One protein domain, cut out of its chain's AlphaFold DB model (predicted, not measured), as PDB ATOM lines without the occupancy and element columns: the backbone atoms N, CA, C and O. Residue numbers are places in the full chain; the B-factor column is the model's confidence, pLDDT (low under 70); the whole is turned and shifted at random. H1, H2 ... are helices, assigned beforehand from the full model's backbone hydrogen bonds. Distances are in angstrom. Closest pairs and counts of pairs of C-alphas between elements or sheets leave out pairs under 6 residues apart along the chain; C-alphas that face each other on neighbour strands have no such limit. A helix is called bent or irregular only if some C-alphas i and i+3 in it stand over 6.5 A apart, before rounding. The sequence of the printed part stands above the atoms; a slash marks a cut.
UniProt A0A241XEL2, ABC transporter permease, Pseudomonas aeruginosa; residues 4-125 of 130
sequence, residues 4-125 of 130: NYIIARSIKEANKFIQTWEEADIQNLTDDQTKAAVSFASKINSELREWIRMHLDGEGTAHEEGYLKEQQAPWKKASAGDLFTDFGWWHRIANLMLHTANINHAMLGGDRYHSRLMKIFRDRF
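AT A GLANCE: This is residues 4 to 125 of the 130 residues of the protein "ABC transporter permease" of Pseudomonas aeruginosa (UniProt A0A241XEL2). One long helix, H3, runs through most of the longest axis; H2 folds back along its residues 32 to 43, H6 crosses it at residues 34 to 38 and H5 at residues 40 to 45, H1 packs on residues 44 to 48, and H4 folds back from its last residues as an arm. The printed part has 122 residues with six named helices, H1 to H6 in chain order, and no named strand: all helix. It is compact, with a radius of gyration of the C-alphas of 14.9 A, yet elongated, spanning 46 by 30 by 21 A.

IN THESE COORDINATES: H3, residues 31 to 56, is 37.2 A long, from C-alpha 31 at (-11.949, -5.658, -73.662) to C-alpha 56 at (14.061, 20.689, -70.079). Before it come H1, residues 4 to 9, and H2, residues 11 to 21. After it come H4, residues 62 to 76, H5, residues 89 to 103, 21.3 A, and H6, residues 111 to 124, ending at C-alpha 124 at (-0.169, -2.874, -76.200). H4 is irregular, but only just: C-alphas 71 and 74 are 6.9 A apart.

HOW THE PARTS SIT: H3 is the hub, touching the five others. H2 and H3 form a helical hairpin at a shallow tilt of 30 degrees, closest C-alphas Glu 13 and Phe 40, 4.8 A. H5 touches H3 at 72 degrees, only just about perpendicular, closest C-alphas Ala 41 and Ile 93, 6.5 A. H6 touches H5 at a steep tilt of 48 degrees, opposite ways, closest C-alphas Ala 94 and His 114, 6.0 A. H4 and H6 are apart. Every O i to N i+4 pair is within hydrogen-bond range in H1, H2, H3, H5 and H6; in H4, 9 of 11 are.

THE WHOLE: The farthest C-alphas, Asn 28 and Glu 59, are 47.9 A apart. The printed part has no cut. The link H4 to H5 is long. pLDDT is under 70 at residues 56 to 66, 68 to 69 and 71 to 81.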
ATOM      1  N   ASN A   4       0.293  15.622 -59.324       76.69
ATOM      2  CA  ASN A   4      -1.035  16.231 -59.298       76.69
ATOM      3  C   ASN A   4      -1.343  16.959 -60.609       76.69
ATOM      4  O   ASN A   4      -2.471  16.876 -61.097       76.69
ATOM      5  N   TYR A   5      -0.348  17.615 -61.215       79.94
ATOM      6  CA  TYR A   5      -0.487  18.231 -62.538       79.94
ATOM      7  C   TYR A   5      -0.874  17.194 -63.607       79.94
ATOM      8  O   TYR A   5      -1.818  17.397 -64.374       79.94
ATOM      9  N   ILE A   6      -0.184  16.051 -63.621       81.31
ATOM     10  CA  ILE A   6      -0.413  14.971 -64.593       81.31
ATOM     11  C   ILE A   6      -1.773  14.302 -64.377       81.31
ATOM     12  O   ILE A   6      -2.515  14.073 -65.338       81.31
ATOM     13  N   ILE A   7      -2.128  14.020 -63.120       81.44
ATOM     14  CA  ILE A   7      -3.420  13.428 -62.757       81.44
ATOM     15  C   ILE A   7      -4.564  14.368 -63.146       81.44
ATOM     16  O   ILE A   7      -5.521  13.930 -63.785       81.44
ATOM     17  N   ALA A   8      -4.450  15.666 -62.847       86.88
ATOM     18  CA  ALA A   8      -5.469  16.656 -63.191       86.88
ATOM     19  C   ALA A   8      -5.719  16.728 -64.707       86.88
ATOM     20  O   ALA A   8      -6.871  16.767 -65.146       86.88
ATOM     21  N   ARG A   9      -4.659  16.664 -65.525       89.25
ATOM     22  CA  ARG A   9      -4.771  16.646 -66.995       89.25
ATOM     23  C   ARG A   9      -5.245  15.309 -67.576       89.25
ATOM     24  O   ARG A   9      -5.570  15.252 -68.762       89.25
ATOM     25  N   SER A  10      -5.342  14.269 -66.751       90.69
ATOM     26  CA  SER A  10      -5.764  12.915 -67.134       90.69
ATOM     27  C   SER A  10      -7.079  12.483 -66.468       90.69
ATOM     28  O   SER A  10      -7.425  11.305 -66.492       90.69
ATOM     29  N   ILE A  11      -7.819  13.416 -65.852       92.75
ATOM     30  CA  ILE A  11      -8.954  13.106 -64.966       92.75
ATOM     31  C   ILE A  11     -10.081  12.325 -65.654       92.75
ATOM     32  O   ILE A  11     -10.713  11.462 -65.044       92.75
ATOM     33  N   LYS A  12     -10.328  12.586 -66.941       95.06
ATOM     34  CA  LYS A  12     -11.369  11.895 -67.710       95.06
ATOM     35  C   LYS A  12     -11.024  10.414 -67.880       95.06
ATOM     36  O   LYS A  12     -11.868   9.551 -67.640       95.06
ATOM     37  N   GLU A  13      -9.795  10.127 -68.285       97.31
ATOM     38  CA  GLU A  13      -9.293   8.771 -68.474       97.31
ATOM     39  C   GLU A  13      -9.128   8.049 -67.132       97.31
ATOM     40  O   GLU A  13      -9.489   6.876 -67.032       97.31
ATOM     41  N   ALA A  14      -8.686   8.761 -66.091       94.25
ATOM     42  CA  ALA A  14      -8.596   8.249 -64.726       94.25
ATOM     43  C   ALA A  14      -9.960   7.773 -64.210       94.25
ATOM     44  O   ALA A  14     -10.094   6.627 -63.782       94.25
ATOM     45  N   ASN A  15     -10.998   8.609 -64.329       94.69
ATOM     46  CA  ASN A  15     -12.355   8.256 -63.910       94.69
ATOM     47  C   ASN A  15     -12.883   7.040 -64.673       94.69
ATOM     48  O   ASN A  15     -13.468   6.139 -64.074       94.69
ATOM     49  N   LYS A  16     -12.648   6.978 -65.991       96.00
ATOM     50  CA  LYS A  16     -13.084   5.835 -66.800       96.00
ATOM     51  C   LYS A  16     -12.369   4.547 -66.394       96.00
ATOM     52  O   LYS A  16     -13.017   3.505 -66.316       96.00
ATOM     53  N   PHE A  17     -11.062   4.607 -66.139       96.69
ATOM     54  CA  PHE A  17     -10.288   3.476 -65.634       96.69
ATOM     55  C   PHE A  17     -10.831   2.997 -64.286       96.69
ATOM     56  O   PHE A  17     -11.221   1.839 -64.186       96.69
ATOM     57  N   ILE A  18     -10.958   3.894 -63.303       95.12
ATOM     58  CA  ILE A  18     -11.444   3.564 -61.956       95.12
ATOM     59  C   ILE A  18     -12.824   2.899 -62.015       95.12
ATOM     60  O   ILE A  18     -12.981   1.784 -61.531       95.12
ATOM     61  N   GLN A  19     -13.791   3.524 -62.692       94.50
ATOM     62  CA  GLN A  19     -15.162   3.007 -62.788       94.50
ATOM     63  C   GLN A  19     -15.250   1.642 -63.476       94.50
ATOM     64  O   GLN A  19     -16.111   0.834 -63.154       94.50
ATOM     65  N   THR A  20     -14.397   1.386 -64.470       94.56
ATOM     66  CA  THR A  20     -14.426   0.102 -65.190       94.56
ATOM     67  C   THR A  20     -13.679  -1.003 -64.448       94.56
ATOM     68  O   THR A  20     -13.946  -2.180 -64.699       94.56
ATOM     69  N   TRP A  21     -12.761  -0.641 -63.548       95.06
ATOM     70  CA  TRP A  21     -11.902  -1.576 -62.825       95.06
ATOM     71  C   TRP A  21     -12.343  -1.872 -61.388       95.06
ATOM     72  O   TRP A  21     -11.876  -2.866 -60.843       95.06
ATOM     73  N   GLU A  22     -13.234  -1.069 -60.798       89.44
ATOM     74  CA  GLU A  22     -13.689  -1.192 -59.401       89.44
ATOM     75  C   GLU A  22     -14.145  -2.612 -59.019       89.44
ATOM     76  O   GLU A  22     -13.776  -3.113 -57.959       89.44
ATOM     77  N   GLU A  23     -14.861  -3.293 -59.916       87.19
ATOM     78  CA  GLU A  23     -15.363  -4.662 -59.718       87.19
ATOM     79  C   GLU A  23     -14.714  -5.675 -60.682       87.19
ATOM     80  O   GLU A  23     -15.263  -6.743 -60.960       87.19
ATOM     81  N   ALA A  24     -13.552  -5.345 -61.254       89.75
ATOM     82  CA  ALA A  24     -12.921  -6.189 -62.261       89.75
ATOM     83  C   ALA A  24     -12.333  -7.481 -61.679       89.75
ATOM     84  O   ALA A  24     -11.538  -7.460 -60.736       89.75
ATOM     85  N   ASP A  25     -12.600  -8.610 -62.339       92.88
ATOM     86  CA  ASP A  25     -11.767  -9.800 -62.180       92.88
ATOM     87  C   ASP A  25     -10.439  -9.589 -62.921       92.88
ATOM     88  O   ASP A  25     -10.342  -9.704 -64.142       92.88
ATOM     89  N   ILE A  26      -9.385  -9.302 -62.160       91.88
ATOM     90  CA  ILE A  26      -8.038  -9.008 -62.671       91.88
ATOM     91  C   ILE A  26      -7.420 -10.166 -63.461       91.88
ATOM     92  O   ILE A  26      -6.535  -9.939 -64.293       91.88
ATOM     93  N   GLN A  27      -7.889 -11.399 -63.258       91.12
ATOM     94  CA  GLN A  27      -7.452 -12.530 -64.073       91.12
ATOM     95  C   GLN A  27      -8.157 -12.558 -65.434       91.12
ATOM     96  O   GLN A  27      -7.532 -12.932 -66.430       91.12
ATOM     97  N   ASN A  28      -9.402 -12.075 -65.499       94.12
ATOM     98  CA  ASN A  28     -10.293 -12.171 -66.654       94.12
ATOM     99  C   ASN A  28     -10.876 -10.805 -67.043       94.12
ATOM    100  O   ASN A  28     -12.088 -10.594 -67.034       94.12
ATOM    101  N   LEU A  29      -9.994  -9.870 -67.404       96.06
ATOM    102  CA  LEU A  29     -10.419  -8.542 -67.840       96.06
ATOM    103  C   LEU A  29     -11.200  -8.590 -69.155       96.06
ATOM    104  O   LEU A  29     -10.793  -9.259 -70.107       96.06
ATOM    105  N   THR A  30     -12.251  -7.782 -69.230       97.06
ATOM    106  CA  THR A  30     -12.966  -7.509 -70.476       97.06
ATOM    107  C   THR A  30     -12.139  -6.623 -71.415       97.06
ATOM    108  O   THR A  30     -11.171  -5.955 -71.017       97.06
ATOM    109  N   ASP A  31     -12.548  -6.568 -72.683       96.12
ATOM    110  CA  ASP A  31     -11.949  -5.658 -73.662       96.12
ATOM    111  C   ASP A  31     -12.080  -4.193 -73.235       96.12
ATOM    112  O   ASP A  31     -11.139  -3.417 -73.402       96.12
ATOM    113  N   ASP A  32     -13.213  -3.812 -72.646       96.69
ATOM    114  CA  ASP A  32     -13.459  -2.439 -72.204       96.69
ATOM    115  C   ASP A  32     -12.577  -2.054 -71.013       96.69
ATOM    116  O   ASP A  32     -12.027  -0.952 -70.992       96.69
ATOM    117  N   GLN A  33     -12.355  -2.974 -70.071       97.12
ATOM    118  CA  GLN A  33     -11.390  -2.786 -68.982       97.12
ATOM    119  C   GLN A  33      -9.972  -2.616 -69.526       97.12
ATOM    120  O   GLN A  33      -9.253  -1.693 -69.135       97.12
ATOM    121  N   THR A  34      -9.580  -3.457 -70.482       97.00
ATOM    122  CA  THR A  34      -8.266  -3.357 -71.126       97.00
ATOM    123  C   THR A  34      -8.110  -2.017 -71.857       97.00
ATOM    124  O   THR A  34      -7.102  -1.334 -71.679       97.00
ATOM    125  N   LYS A  35      -9.118  -1.582 -72.623       97.25
ATOM    126  CA  LYS A  35      -9.118  -0.292 -73.337       97.25
ATOM    127  C   LYS A  35      -9.074   0.908 -72.394       97.25
ATOM    128  O   LYS A  35      -8.390   1.884 -72.705       97.25
ATOM    129  N   ALA A  36      -9.773   0.851 -71.261       97.31
ATOM    130  CA  ALA A  36      -9.757   1.921 -70.268       97.31
ATOM    131  C   ALA A  36      -8.365   2.078 -69.635       97.31
ATOM    132  O   ALA A  36      -7.859   3.195 -69.544       97.31
ATOM    133  N   ALA A  37      -7.706   0.964 -69.294       97.12
ATOM    134  CA  ALA A  37      -6.338   0.981 -68.777       97.12
ATOM    135  C   ALA A  37      -5.330   1.514 -69.801       97.12
ATOM    136  O   ALA A  37      -4.513   2.367 -69.466       97.12
ATOM    137  N   VAL A  38      -5.418   1.061 -71.056       97.38
ATOM    138  CA  VAL A  38      -4.556   1.550 -72.145       97.38
ATOM    139  C   VAL A  38      -4.760   3.047 -72.366       97.38
ATOM    140  O   VAL A  38      -3.785   3.787 -72.417       97.38
ATOM    141  N   SER A  39      -6.009   3.513 -72.436       96.81
ATOM    142  CA  SER A  39      -6.317   4.936 -72.640       96.81
ATOM    143  C   SER A  39      -5.723   5.814 -71.540       96.81
ATOM    144  O   SER A  39      -5.101   6.836 -71.834       96.81
ATOM    145  N   PHE A  40      -5.869   5.404 -70.276       97.19
ATOM    146  CA  PHE A  40      -5.331   6.164 -69.152       97.19
ATOM    147  C   PHE A  40      -3.799   6.151 -69.123       97.19
ATOM    148  O   PHE A  40      -3.184   7.210 -68.989       97.19
ATOM    149  N   ALA A  41      -3.175   4.995 -69.357       95.81
ATOM    150  CA  ALA A  41      -1.723   4.880 -69.453       95.81
ATOM    151  C   ALA A  41      -1.144   5.743 -70.588       95.81
ATOM    152  O   ALA A  41      -0.159   6.451 -70.379       95.81
ATOM    153  N   SER A  42      -1.774   5.745 -71.768       94.69
ATOM    154  CA  SER A  42      -1.370   6.585 -72.903       94.69
ATOM    155  C   SER A  42      -1.469   8.072 -72.583       94.69
ATOM    156  O   SER A  42      -0.580   8.842 -72.949       94.69
ATOM    157  N   LYS A  43      -2.531   8.485 -71.881       95.00
ATOM    158  CA  LYS A  43      -2.718   9.879 -71.482       95.00
ATOM    159  C   LYS A  43      -1.651  10.319 -70.481       95.00
ATOM    160  O   LYS A  43      -1.006  11.334 -70.724       95.00
ATOM    161  N   ILE A  44      -1.392   9.518 -69.444       93.00
ATOM    162  CA  ILE A  44      -0.291   9.758 -68.499       93.00
ATOM    163  C   ILE A  44       1.043   9.847 -69.240       93.00
ATOM    164  O   ILE A  44       1.798  10.787 -69.014       93.00
ATOM    165  N   ASN A  45       1.336   8.892 -70.129       90.81
ATOM    166  CA  ASN A  45       2.571   8.891 -70.907       90.81
ATOM    167  C   ASN A  45       2.725  10.208 -71.674       90.81
ATOM    168  O   ASN A  45       3.758  10.854 -71.545       90.81
ATOM    169  N   SER A  46       1.697  10.627 -72.417       89.44
ATOM    170  CA  SER A  46       1.706  11.873 -73.193       89.44
ATOM    171  C   SER A  46       1.946  13.111 -72.322       89.44
ATOM    172  O   SER A  46       2.843  13.903 -72.603       89.44
ATOM    173  N   GLU A  47       1.219  13.235 -71.212       89.19
ATOM    174  CA  GLU A  47       1.342  14.375 -70.296       89.19
ATOM    175  C   GLU A  47       2.708  14.407 -69.597       89.19
ATOM    176  O   GLU A  47       3.317  15.468 -69.461       89.19
ATOM    177  N   LEU A  48       3.249  13.243 -69.216       85.31
ATOM    178  CA  LEU A  48       4.610  13.140 -68.692       85.31
ATOM    179  C   LEU A  48       5.634  13.557 -69.746       85.31
ATOM    180  O   LEU A  48       6.580  14.271 -69.416       85.31
ATOM    181  N   ARG A  49       5.438  13.161 -71.013       81.31
ATOM    182  CA  ARG A  49       6.316  13.578 -72.113       81.31
ATOM    183  C   ARG A  49       6.324  15.092 -72.277       81.31
ATOM    184  O   ARG A  49       7.394  15.693 -72.391       81.31
ATOM    185  N   GLU A  50       5.139  15.693 -72.287       83.69
ATOM    186  CA  GLU A  50       4.943  17.131 -72.443       83.69
ATOM    187  C   GLU A  50       5.578  17.901 -71.282       83.69
ATOM    188  O   GLU A  50       6.391  18.797 -71.520       83.69
ATOM    189  N   TRP A  51       5.283  17.503 -70.040       82.19
ATOM    190  CA  TRP A  51       5.829  18.130 -68.836       82.19
ATOM    191  C   TRP A  51       7.356  18.077 -68.828       82.19
ATOM    192  O   TRP A  51       8.014  19.102 -68.657       82.19
ATOM    193  N   ILE A  52       7.927  16.902 -69.096       77.56
ATOM    194  CA  ILE A  52       9.374  16.719 -69.178       77.56
ATOM    195  C   ILE A  52      10.000  17.641 -70.233       77.56
ATOM    196  O   ILE A  52      11.021  18.269 -69.957       77.56
ATOM    197  N   ARG A  53       9.412  17.716 -71.434       77.50
ATOM    198  CA  ARG A  53       9.915  18.568 -72.521       77.50
ATOM    199  C   ARG A  53       9.924  20.038 -72.104       77.50
ATOM    200  O   ARG A  53      10.959  20.684 -72.184       77.50
ATOM    201  N   MET A  54       8.802  20.533 -71.581       74.94
ATOM    202  CA  MET A  54       8.674  21.929 -71.147       74.94
ATOM    203  C   MET A  54       9.693  22.320 -70.073       74.94
ATOM    204  O   MET A  54      10.167  23.450 -70.072       74.94
ATOM    205  N   HIS A  55      10.030  21.401 -69.165       71.94
ATOM    206  CA  HIS A  55      10.950  21.687 -68.061       71.94
ATOM    207  C   HIS A  55      12.422  21.441 -68.414       71.94
ATOM    208  O   HIS A  55      13.297  21.917 -67.698       71.94
ATOM    209  N   LEU A  56      12.715  20.725 -69.504       69.69
ATOM    210  CA  LEU A  56      14.061  20.689 -70.079       69.69
ATOM    211  C   LEU A  56      14.375  21.914 -70.938       69.69
ATOM    212  O   LEU A  56      15.532  22.315 -70.998       69.69
ATOM    213  N   ASP A  57      13.371  22.459 -71.622       67.25
ATOM    214  CA  ASP A  57      13.540  23.598 -72.529       67.25
ATOM    215  C   ASP A  57      13.513  24.955 -71.782       67.25
ATOM    216  O   ASP A  57      13.672  26.006 -72.403       67.25
ATOM    217  N   GLY A  58      13.289  24.950 -70.461       63.00
ATOM    218  CA  GLY A  58      13.225  26.143 -69.607       63.00
ATOM    219  C   GLY A  58      14.524  26.463 -68.853       63.00
ATOM    220  O   GLY A  58      15.435  25.643 -68.765       63.00
ATOM    221  N   GLU A  59      14.593  27.656 -68.251       55.34
ATOM    222  CA  GLU A  59      15.680  28.071 -67.348       55.34
ATOM    223  C   GLU A  59      15.489  27.448 -65.950       55.34
ATOM    224  O   GLU A  59      14.973  28.082 -65.030       55.34
ATOM    225  N   GLY A  60      15.847  26.170 -65.803       61.53
ATOM    226  CA  GLY A  60      15.856  25.462 -64.519       61.53
ATOM    227  C   GLY A  60      17.214  25.518 -63.815       61.53
ATOM    228  O   GLY A  60      18.248  25.825 -64.411       61.53
ATOM    229  N   THR A  61      17.247  25.184 -62.526       62.31
ATOM    230  CA  THR A  61      18.516  24.962 -61.821       62.31
ATOM    231  C   THR A  61      19.170  23.649 -62.272       62.31
ATOM    232  O   THR A  61      18.494  22.686 -62.634       62.31
ATOM    233  N   ALA A  62      20.500  23.545 -62.168       63.94
ATOM    234  CA  ALA A  62      21.228  22.307 -62.487       63.94
ATOM    235  C   ALA A  62      20.734  21.080 -61.685       63.94
ATOM    236  O   ALA A  62      20.839  19.944 -62.149       63.94
ATOM    237  N   HIS A  63      20.180  21.305 -60.487       63.97
ATOM    238  CA  HIS A  63      19.563  20.266 -59.663       63.97
ATOM    239  C   HIS A  63      18.245  19.758 -60.266       63.97
ATOM    240  O   HIS A  63      18.040  18.548 -60.379       63.97
ATOM    241  N   GLU A  64      17.379  20.671 -60.709       64.81
ATOM    242  CA  GLU A  64      16.112  20.335 -61.365       64.81
ATOM    243  C   GLU A  64      16.351  19.640 -62.707       64.81
ATOM    244  O   GLU A  64      15.729  18.616 -62.989       64.81
ATOM    245  N   GLU A  65      17.322  20.108 -63.493       63.62
ATOM    246  CA  GLU A  65      17.734  19.425 -64.719       63.62
ATOM    247  C   GLU A  65      18.225  17.994 -64.466       63.62
ATOM    248  O   GLU A  65      17.903  17.087 -65.238       63.62
ATOM    249  N   GLY A  66      19.023  17.779 -63.414       65.44
ATOM    250  CA  GLY A  66      19.521  16.454 -63.034       65.44
ATOM    251  C   GLY A  66      18.379  15.494 -62.710       65.44
ATOM    252  O   GLY A  66      18.284  14.418 -63.302       65.44
ATOM    253  N   TYR A  67      17.447  15.933 -61.864       70.06
ATOM    254  CA  TYR A  67      16.246  15.175 -61.518       70.06
ATOM    255  C   TYR A  67      15.371  14.873 -62.751       70.06
ATOM    256  O   TYR A  67      14.900  13.749 -62.935       70.06
ATOM    257  N   LEU A  68      15.178  15.842 -63.650       68.12
ATOM    258  CA  LEU A  68      14.416  15.651 -64.890       68.12
ATOM    259  C   LEU A  68      15.094  14.665 -65.845       68.12
ATOM    260  O   LEU A  68      14.415  13.846 -66.469       68.12
ATOM    261  N   LYS A  69      16.427  14.711 -65.950       68.44
ATOM    262  CA  LYS A  69      17.219  13.753 -66.735       68.44
ATOM    263  C   LYS A  69      17.125  12.340 -66.152       68.44
ATOM    264  O   LYS A  69      17.074  11.386 -66.924       68.44
ATOM    265  N   GLU A  70      17.033  12.185 -64.832       70.88
ATOM    266  CA  GLU A  70      16.797  10.890 -64.175       70.88
ATOM    267  C   GLU A  70      15.380  10.352 -64.398       70.88
ATOM    268  O   GLU A  70      15.208   9.158 -64.643       70.88
ATOM    269  N   GLN A  71      14.357  11.211 -64.366       69.19
ATOM    270  CA  GLN A  71      12.985  10.807 -64.710       69.19
ATOM    271  C   GLN A  71      12.862  10.395 -66.179       69.19
ATOM    272  O   GLN A  71      12.094   9.497 -66.513       69.19
ATOM    273  N   GLN A  72      13.676  10.999 -67.042       68.56
ATOM    274  CA  GLN A  72      13.823  10.613 -68.440       68.56
ATOM    275  C   GLN A  72      14.695   9.387 -68.652       68.56
ATOM    276  O   GLN A  72      14.533   8.707 -69.651       68.56
ATOM    277  N   ALA A  73      15.660   9.079 -67.795       64.12
ATOM    278  CA  ALA A  73      16.609   8.002 -68.077       64.12
ATOM    279  C   ALA A  73      15.936   6.676 -68.525       64.12
ATOM    280  O   ALA A  73      16.399   6.113 -69.525       64.12
ATOM    281  N   PRO A  74      14.800   6.247 -67.927       63.34
ATOM    282  CA  PRO A  74      14.078   5.049 -68.347       63.34
ATOM    283  C   PRO A  74      13.477   5.074 -69.757       63.34
ATOM    284  O   PRO A  74      13.148   4.006 -70.241       63.34
ATOM    285  N   TRP A  75      13.302   6.222 -70.427       65.75
ATOM    286  CA  TRP A  75      12.708   6.283 -71.782       65.75
ATOM    287  C   TRP A  75      13.717   6.569 -72.911       65.75
ATOM    288  O   TRP A  75      13.406   6.391 -74.082       65.75
ATOM    289  N   LYS A  76      14.923   7.060 -72.580       62.25
ATOM    290  CA  LYS A  76      15.860   7.707 -73.534       62.25
ATOM    291  C   LYS A  76      17.057   6.811 -73.790       62.25
ATOM    292  O   LYS A  76      17.706   6.930 -74.820       62.25
ATOM    293  N   LYS A  77      17.367   5.958 -72.813       54.66
ATOM    294  CA  LYS A  77      18.481   5.008 -72.835       54.66
ATOM    295  C   LYS A  77      18.018   3.558 -72.730       54.66
ATOM    296  O   LYS A  77      18.861   2.670 -72.720       54.66
ATOM    297  N   ALA A  78      16.714   3.325 -72.619       54.62
ATOM    298  CA  ALA A  78      16.180   1.983 -72.517       54.62
ATOM    299  C   ALA A  78      16.361   1.237 -73.845       54.62
ATOM    300  O   ALA A  78      16.048   1.744 -74.917       54.62
ATOM    301  N   SER A  79      16.863   0.010 -73.794       56.88
ATOM    302  CA  SER A  79      16.554  -0.953 -74.848       56.88
ATOM    303  C   SER A  79      15.069  -1.340 -74.744       56.88
ATOM    304  O   SER A  79      14.433  -1.087 -73.720       56.88
ATOM    305  N   ALA A  80      14.479  -1.966 -75.769       56.66
ATOM    306  CA  ALA A  80      13.052  -2.326 -75.754       56.66
ATOM    307  C   ALA A  80      12.612  -3.127 -74.508       56.66
ATOM    308  O   ALA A  80      11.468  -3.003 -74.069       56.66
ATOM    309  N   GLY A  81      13.529  -3.893 -73.905       56.53
ATOM    310  CA  GLY A  81      13.291  -4.612 -72.654       56.53
ATOM    311  C   GLY A  81      13.241  -3.713 -71.415       56.53
ATOM    312  O   GLY A  81      12.445  -3.976 -70.517       56.53
ATOM    313  N   ASP A  82      14.009  -2.623 -71.387       72.81
ATOM    314  CA  ASP A  82      14.218  -1.788 -70.196       72.81
ATOM    315  C   ASP A  82      13.041  -0.843 -69.888       72.81
ATOM    316  O   ASP A  82      12.969  -0.281 -68.797       72.81
ATOM    317  N   LEU A  83      12.077  -0.667 -70.805       78.75
ATOM    318  CA  LEU A  83      10.871   0.126 -70.505       78.75
ATOM    319  C   LEU A  83       9.927  -0.571 -69.527       78.75
ATOM    320  O   LEU A  83       9.163   0.095 -68.824       78.75
ATOM    321  N   PHE A  84       9.931  -1.904 -69.548       87.06
ATOM    322  CA  PHE A  84       8.967  -2.746 -68.840       87.06
ATOM    323  C   PHE A  84       9.590  -3.529 -67.681       87.06
ATOM    324  O   PHE A  84       8.914  -4.395 -67.108       87.06
ATOM    325  N   THR A  85      10.862  -3.267 -67.377       85.06
ATOM    326  CA  THR A  85      11.548  -3.767 -66.184       85.06
ATOM    327  C   THR A  85      11.010  -3.094 -64.930       85.06
ATOM    328  O   THR A  85      10.298  -2.082 -64.978       85.06
ATOM    329  N   ASP A  86      11.373  -3.662 -63.785       80.88
ATOM    330  CA  ASP A  86      11.106  -3.047 -62.495       80.88
ATOM    331  C   ASP A  86      11.737  -1.653 -62.437       80.88
ATOM    332  O   ASP A  86      12.866  -1.444 -62.884       80.88
ATOM    333  N   PHE A  87      10.975  -0.676 -61.939       82.19
ATOM    334  CA  PHE A  87      11.326   0.753 -61.936       82.19
ATOM    335  C   PHE A  87      11.500   1.420 -63.319       82.19
ATOM    336  O   PHE A  87      11.820   2.617 -63.376       82.19
ATOM    337  N   GLY A  88      11.249   0.686 -64.409       85.62
ATOM    338  CA  GLY A  88      11.216   1.184 -65.784       85.62
ATOM    339  C   GLY A  88      10.062   2.161 -66.045       85.62
ATOM    340  O   GLY A  88       9.233   2.439 -65.176       85.62
ATOM    341  N   TRP A  89       9.996   2.705 -67.261       88.12
ATOM    342  CA  TRP A  89       9.028   3.750 -67.619       88.12
ATOM    343  C   TRP A  89       7.573   3.329 -67.377       88.12
ATOM    344  O   TRP A  89       6.835   3.987 -66.643       88.12
ATOM    345  N   TRP A  90       7.173   2.186 -67.933       91.00
ATOM    346  CA  TRP A  90       5.799   1.700 -67.817       91.00
ATOM    347  C   TRP A  90       5.463   1.215 -66.405       91.00
ATOM    348  O   TRP A  90       4.310   1.311 -65.990       91.00
ATOM    349  N   HIS A  91       6.467   0.792 -65.634       91.19
ATOM    350  CA  HIS A  91       6.309   0.484 -64.214       91.19
ATOM    351  C   HIS A  91       5.964   1.739 -63.403       91.19
ATOM    352  O   HIS A  91       5.103   1.709 -62.525       91.19
ATOM    353  N   ARG A  92       6.601   2.878 -63.697       88.81
ATOM    354  CA  ARG A  92       6.269   4.153 -63.039       88.81
ATOM    355  C   ARG A  92       4.861   4.621 -63.405       88.81
ATOM    356  O   ARG A  92       4.131   5.072 -62.530       88.81
ATOM    357  N   ILE A  93       4.454   4.443 -64.663       92.69
ATOM    358  CA  ILE A  93       3.083   4.743 -65.107       92.69
ATOM    359  C   ILE A  93       2.063   3.846 -64.397       92.69
ATOM    360  O   ILE A  93       1.057   4.353 -63.908       92.69
ATOM    361  N   ALA A  94       2.327   2.539 -64.274       94.94
ATOM    362  CA  ALA A  94       1.467   1.626 -63.519       94.94
ATOM    363  C   ALA A  94       1.310   2.086 -62.060       94.94
ATOM    364  O   ALA A  94       0.188   2.174 -61.562       94.94
ATOM    365  N   ASN A  95       2.413   2.450 -61.400       92.50
ATOM    366  CA  ASN A  95       2.379   2.995 -60.043       92.50
ATOM    367  C   ASN A  95       1.526   4.266 -59.950       92.50
ATOM    368  O   ASN A  95       0.711   4.376 -59.037       92.50
ATOM    369  N   LEU A  96       1.659   5.195 -60.901       92.00
ATOM    370  CA  LEU A  96       0.873   6.430 -60.910       92.00
ATOM    371  C   LEU A  96      -0.625   6.163 -61.126       92.00
ATOM    372  O   LEU A  96      -1.462   6.798 -60.483       92.00
ATOM    373  N   MET A  97      -0.983   5.195 -61.972       95.06
ATOM    374  CA  MET A  97      -2.380   4.781 -62.157       95.06
ATOM    375  C   MET A  97      -2.980   4.210 -60.869       95.06
ATOM    376  O   MET A  97      -4.087   4.593 -60.491       95.06
ATOM    377  N   LEU A  98      -2.251   3.334 -60.168       93.75
ATOM    378  CA  LEU A  98      -2.707   2.764 -58.894       93.75
ATOM    379  C   LEU A  98      -2.753   3.816 -57.782       93.75
ATOM    380  O   LEU A  98      -3.696   3.837 -56.997       93.75
ATOM    381  N   HIS A  99      -1.784   4.734 -57.745       91.06
ATOM    382  CA  HIS A  99      -1.818   5.873 -56.834       91.06
ATOM    383  C   HIS A  99      -3.061   6.735 -57.080       91.06
ATOM    384  O   HIS A  99      -3.776   7.058 -56.134       91.06
ATOM    385  N   THR A 100      -3.374   7.022 -58.350       90.94
ATOM    386  CA  THR A 100      -4.573   7.778 -58.742       90.94
ATOM    387  C   THR A 100      -5.854   7.087 -58.273       90.94
ATOM    388  O   THR A 100      -6.753   7.745 -57.754       90.94
ATOM    389  N   ALA A 101      -5.945   5.765 -58.413       90.06
ATOM    390  CA  ALA A 101      -7.084   5.008 -57.908       90.06
ATOM    391  C   ALA A 101      -7.187   5.080 -56.374       90.06
ATOM    392  O   ALA A 101      -8.263   5.352 -55.842       90.06
ATOM    393  N   ASN A 102      -6.061   4.928 -55.674       89.06
ATOM    394  CA  ASN A 102      -5.997   4.972 -54.215       89.06
ATOM    395  C   ASN A 102      -6.430   6.333 -53.637       89.06
ATOM    396  O   ASN A 102      -7.215   6.369 -52.692       89.06
ATOM    397  N   ILE A 103      -5.975   7.456 -54.209       87.19
ATOM    398  CA  ILE A 103      -6.396   8.796 -53.750       87.19
ATOM    399  C   ILE A 103      -7.872   9.095 -54.056       87.19
ATOM    400  O   ILE A 103      -8.468   9.939 -53.398       87.19
ATOM    401  N   ASN A 104      -8.470   8.382 -55.018       85.50
ATOM    402  CA  ASN A 104      -9.905   8.420 -55.315       85.50
ATOM    403  C   ASN A 104     -10.691   7.321 -54.568       85.50
ATOM    404  O   ASN A 104     -11.835   7.042 -54.915       85.50
ATOM    405  N   HIS A 105     -10.089   6.704 -53.543       81.75
ATOM    406  CA  HIS A 105     -10.686   5.675 -52.684       81.75
ATOM    407  C   HIS A 105     -11.122   4.381 -53.388       81.75
ATOM    408  O   HIS A 105     -11.840   3.572 -52.800       81.75
ATOM    409  N   ALA A 106     -10.653   4.136 -54.609       79.38
ATOM    410  CA  ALA A 106     -10.875   2.868 -55.284       79.38
ATOM    411  C   ALA A 106      -9.889   1.815 -54.760       79.38
ATOM    412  O   ALA A 106      -8.683   2.061 -54.678       79.38
ATOM    413  N   MET A 107     -10.378   0.611 -54.443       77.88
ATOM    414  CA  MET A 107      -9.558  -0.504 -53.936       77.88
ATOM    415  C   MET A 107      -8.780  -1.228 -55.052       77.88
ATOM    416  O   MET A 107      -8.749  -2.455 -55.132       77.88
ATOM    417  N   LEU A 108      -8.124  -0.457 -55.918       76.69
ATOM    418  CA  LEU A 108      -7.288  -0.943 -57.014       76.69
ATOM    419  C   LEU A 108      -5.823  -0.847 -56.582       76.69
ATOM    420  O   LEU A 108      -5.125   0.109 -56.911       76.69
ATOM    421  N   GLY A 109      -5.368  -1.811 -55.780       74.06
ATOM    422  CA  GLY A 109      -4.048  -1.763 -55.151       74.06
ATOM    423  C   GLY A 109      -3.355  -3.118 -55.036       74.06
ATOM    424  O   GLY A 109      -3.984  -4.175 -55.034       74.06
ATOM    425  N   GLY A 110      -2.028  -3.073 -54.917       81.62
ATOM    426  CA  GLY A 110      -1.172  -4.237 -54.691       81.62
ATOM    427  C   GLY A 110      -0.610  -4.889 -55.958       81.62
ATOM    428  O   GLY A 110      -0.995  -4.584 -57.092       81.62
ATOM    429  N   ASP A 111       0.307  -5.833 -55.741       87.25
ATOM    430  CA  ASP A 111       1.166  -6.419 -56.779       87.25
ATOM    431  C   ASP A 111       0.395  -7.081 -57.924       87.25
ATOM    432  O   ASP A 111       0.869  -7.117 -59.060       87.25
ATOM    433  N   ARG A 112      -0.815  -7.592 -57.657       91.44
ATOM    434  CA  ARG A 112      -1.657  -8.253 -58.668       91.44
ATOM    435  C   ARG A 112      -2.162  -7.275 -59.726       91.44
ATOM    436  O   ARG A 112      -2.076  -7.577 -60.915       91.44
ATOM    437  N   TYR A 113      -2.652  -6.111 -59.303       92.88
ATOM    438  CA  TYR A 113      -3.120  -5.065 -60.214       92.88
ATOM    439  C   TYR A 113      -1.946  -4.479 -60.994       92.88
ATOM    440  O   TYR A 113      -2.020  -4.362 -62.215       92.88
ATOM    441  N   HIS A 114      -0.832  -4.213 -60.306       94.88
ATOM    442  CA  HIS A 114       0.392  -3.732 -60.939       94.88
ATOM    443  C   HIS A 114       0.897  -4.710 -62.013       94.88
ATOM    444  O   HIS A 114       1.090  -4.333 -63.168       94.88
ATOM    445  N   SER A 115       1.025  -5.995 -61.673       94.31
ATOM    446  CA  SER A 115       1.465  -7.039 -62.609       94.31
ATOM    447  C   SER A 115       0.531  -7.166 -63.811       94.31
ATOM    448  O   SER A 115       0.989  -7.355 -64.941       94.31
ATOM    449  N   ARG A 116      -0.786  -7.036 -63.595       96.06
ATOM    450  CA  ARG A 116      -1.761  -7.082 -64.686       96.06
ATOM    451  C   ARG A 116      -1.630  -5.878 -65.616       96.06
ATOM    452  O   ARG A 116      -1.634  -6.077 -66.829       96.06
ATOM    453  N   LEU A 117      -1.471  -4.671 -65.075       96.06
ATOM    454  CA  LEU A 117      -1.207  -3.463 -65.862       96.06
ATOM    455  C   LEU A 117       0.074  -3.611 -66.685       96.06
ATOM    456  O   LEU A 117       0.046  -3.401 -67.892       96.06
ATOM    457  N   MET A 118       1.162  -4.084 -66.075       94.56
ATOM    458  CA  MET A 118       2.424  -4.313 -66.783       94.56
ATOM    459  C   MET A 118       2.288  -5.315 -67.931       94.56
ATOM    460  O   MET A 118       2.883  -5.111 -68.988       94.56
ATOM    461  N   LYS A 119       1.481  -6.370 -67.761       94.38
ATOM    462  CA  LYS A 119       1.178  -7.306 -68.851       94.38
ATOM    463  C   LYS A 119       0.433  -6.612 -69.994       94.38
ATOM    464  O   LYS A 119       0.864  -6.718 -71.135       94.38
ATOM    465  N   ILE A 120      -0.618  -5.845 -69.684       95.31
ATOM    466  CA  ILE A 120      -1.352  -5.052 -70.687       95.31
ATOM    467  C   ILE A 120      -0.398  -4.112 -71.427       95.31
ATOM    468  O   ILE A 120      -0.464  -4.010 -72.647       95.31
ATOM    469  N   PHE A 121       0.500  -3.436 -70.710       93.69
ATOM    470  CA  PHE A 121       1.417  -2.472 -71.308       93.69
ATOM    471  C   PHE A 121       2.408  -3.135 -72.256       93.69
ATOM    472  O   PHE A 121       2.607  -2.623 -73.351       93.69
ATOM    473  N   ARG A 122       2.970  -4.292 -71.888       90.75
ATOM    474  CA  ARG A 122       3.848  -5.073 -72.776       90.75
ATOM    475  C   ARG A 122       3.132  -5.539 -74.043       90.75
ATOM    476  O   ARG A 122       3.746  -5.574 -75.102       90.75
ATOM    477  N   ASP A 123       1.850  -5.885 -73.933       91.44
ATOM    478  CA  ASP A 123       1.052  -6.368 -75.066       91.44
ATOM    479  C   ASP A 123       0.609  -5.230 -76.007       91.44
ATOM    480  O   ASP A 123       0.319  -5.471 -77.180       91.44
ATOM    481  N   ARG A 124       0.480  -3.996 -75.494       91.12
ATOM    482  CA  ARG A 124      -0.169  -2.874 -76.200       91.12
ATOM    483  C   ARG A 124       0.763  -1.733 -76.578       91.12
ATOM    484  O   ARG A 124       0.429  -0.985 -77.490       91.12
ATOM    485  N   PHE A 125       1.897  -1.598 -75.903       87.50
ATOM    486  CA  PHE A 125       2.883  -0.564 -76.173       87.50
ATOM    487  C   PHE A 125       4.186  -1.210 -76.646       87.50
ATOM    488  O   PHE A 125       4.696  -2.140 -76.026       87.50
TER     489      PHE A 125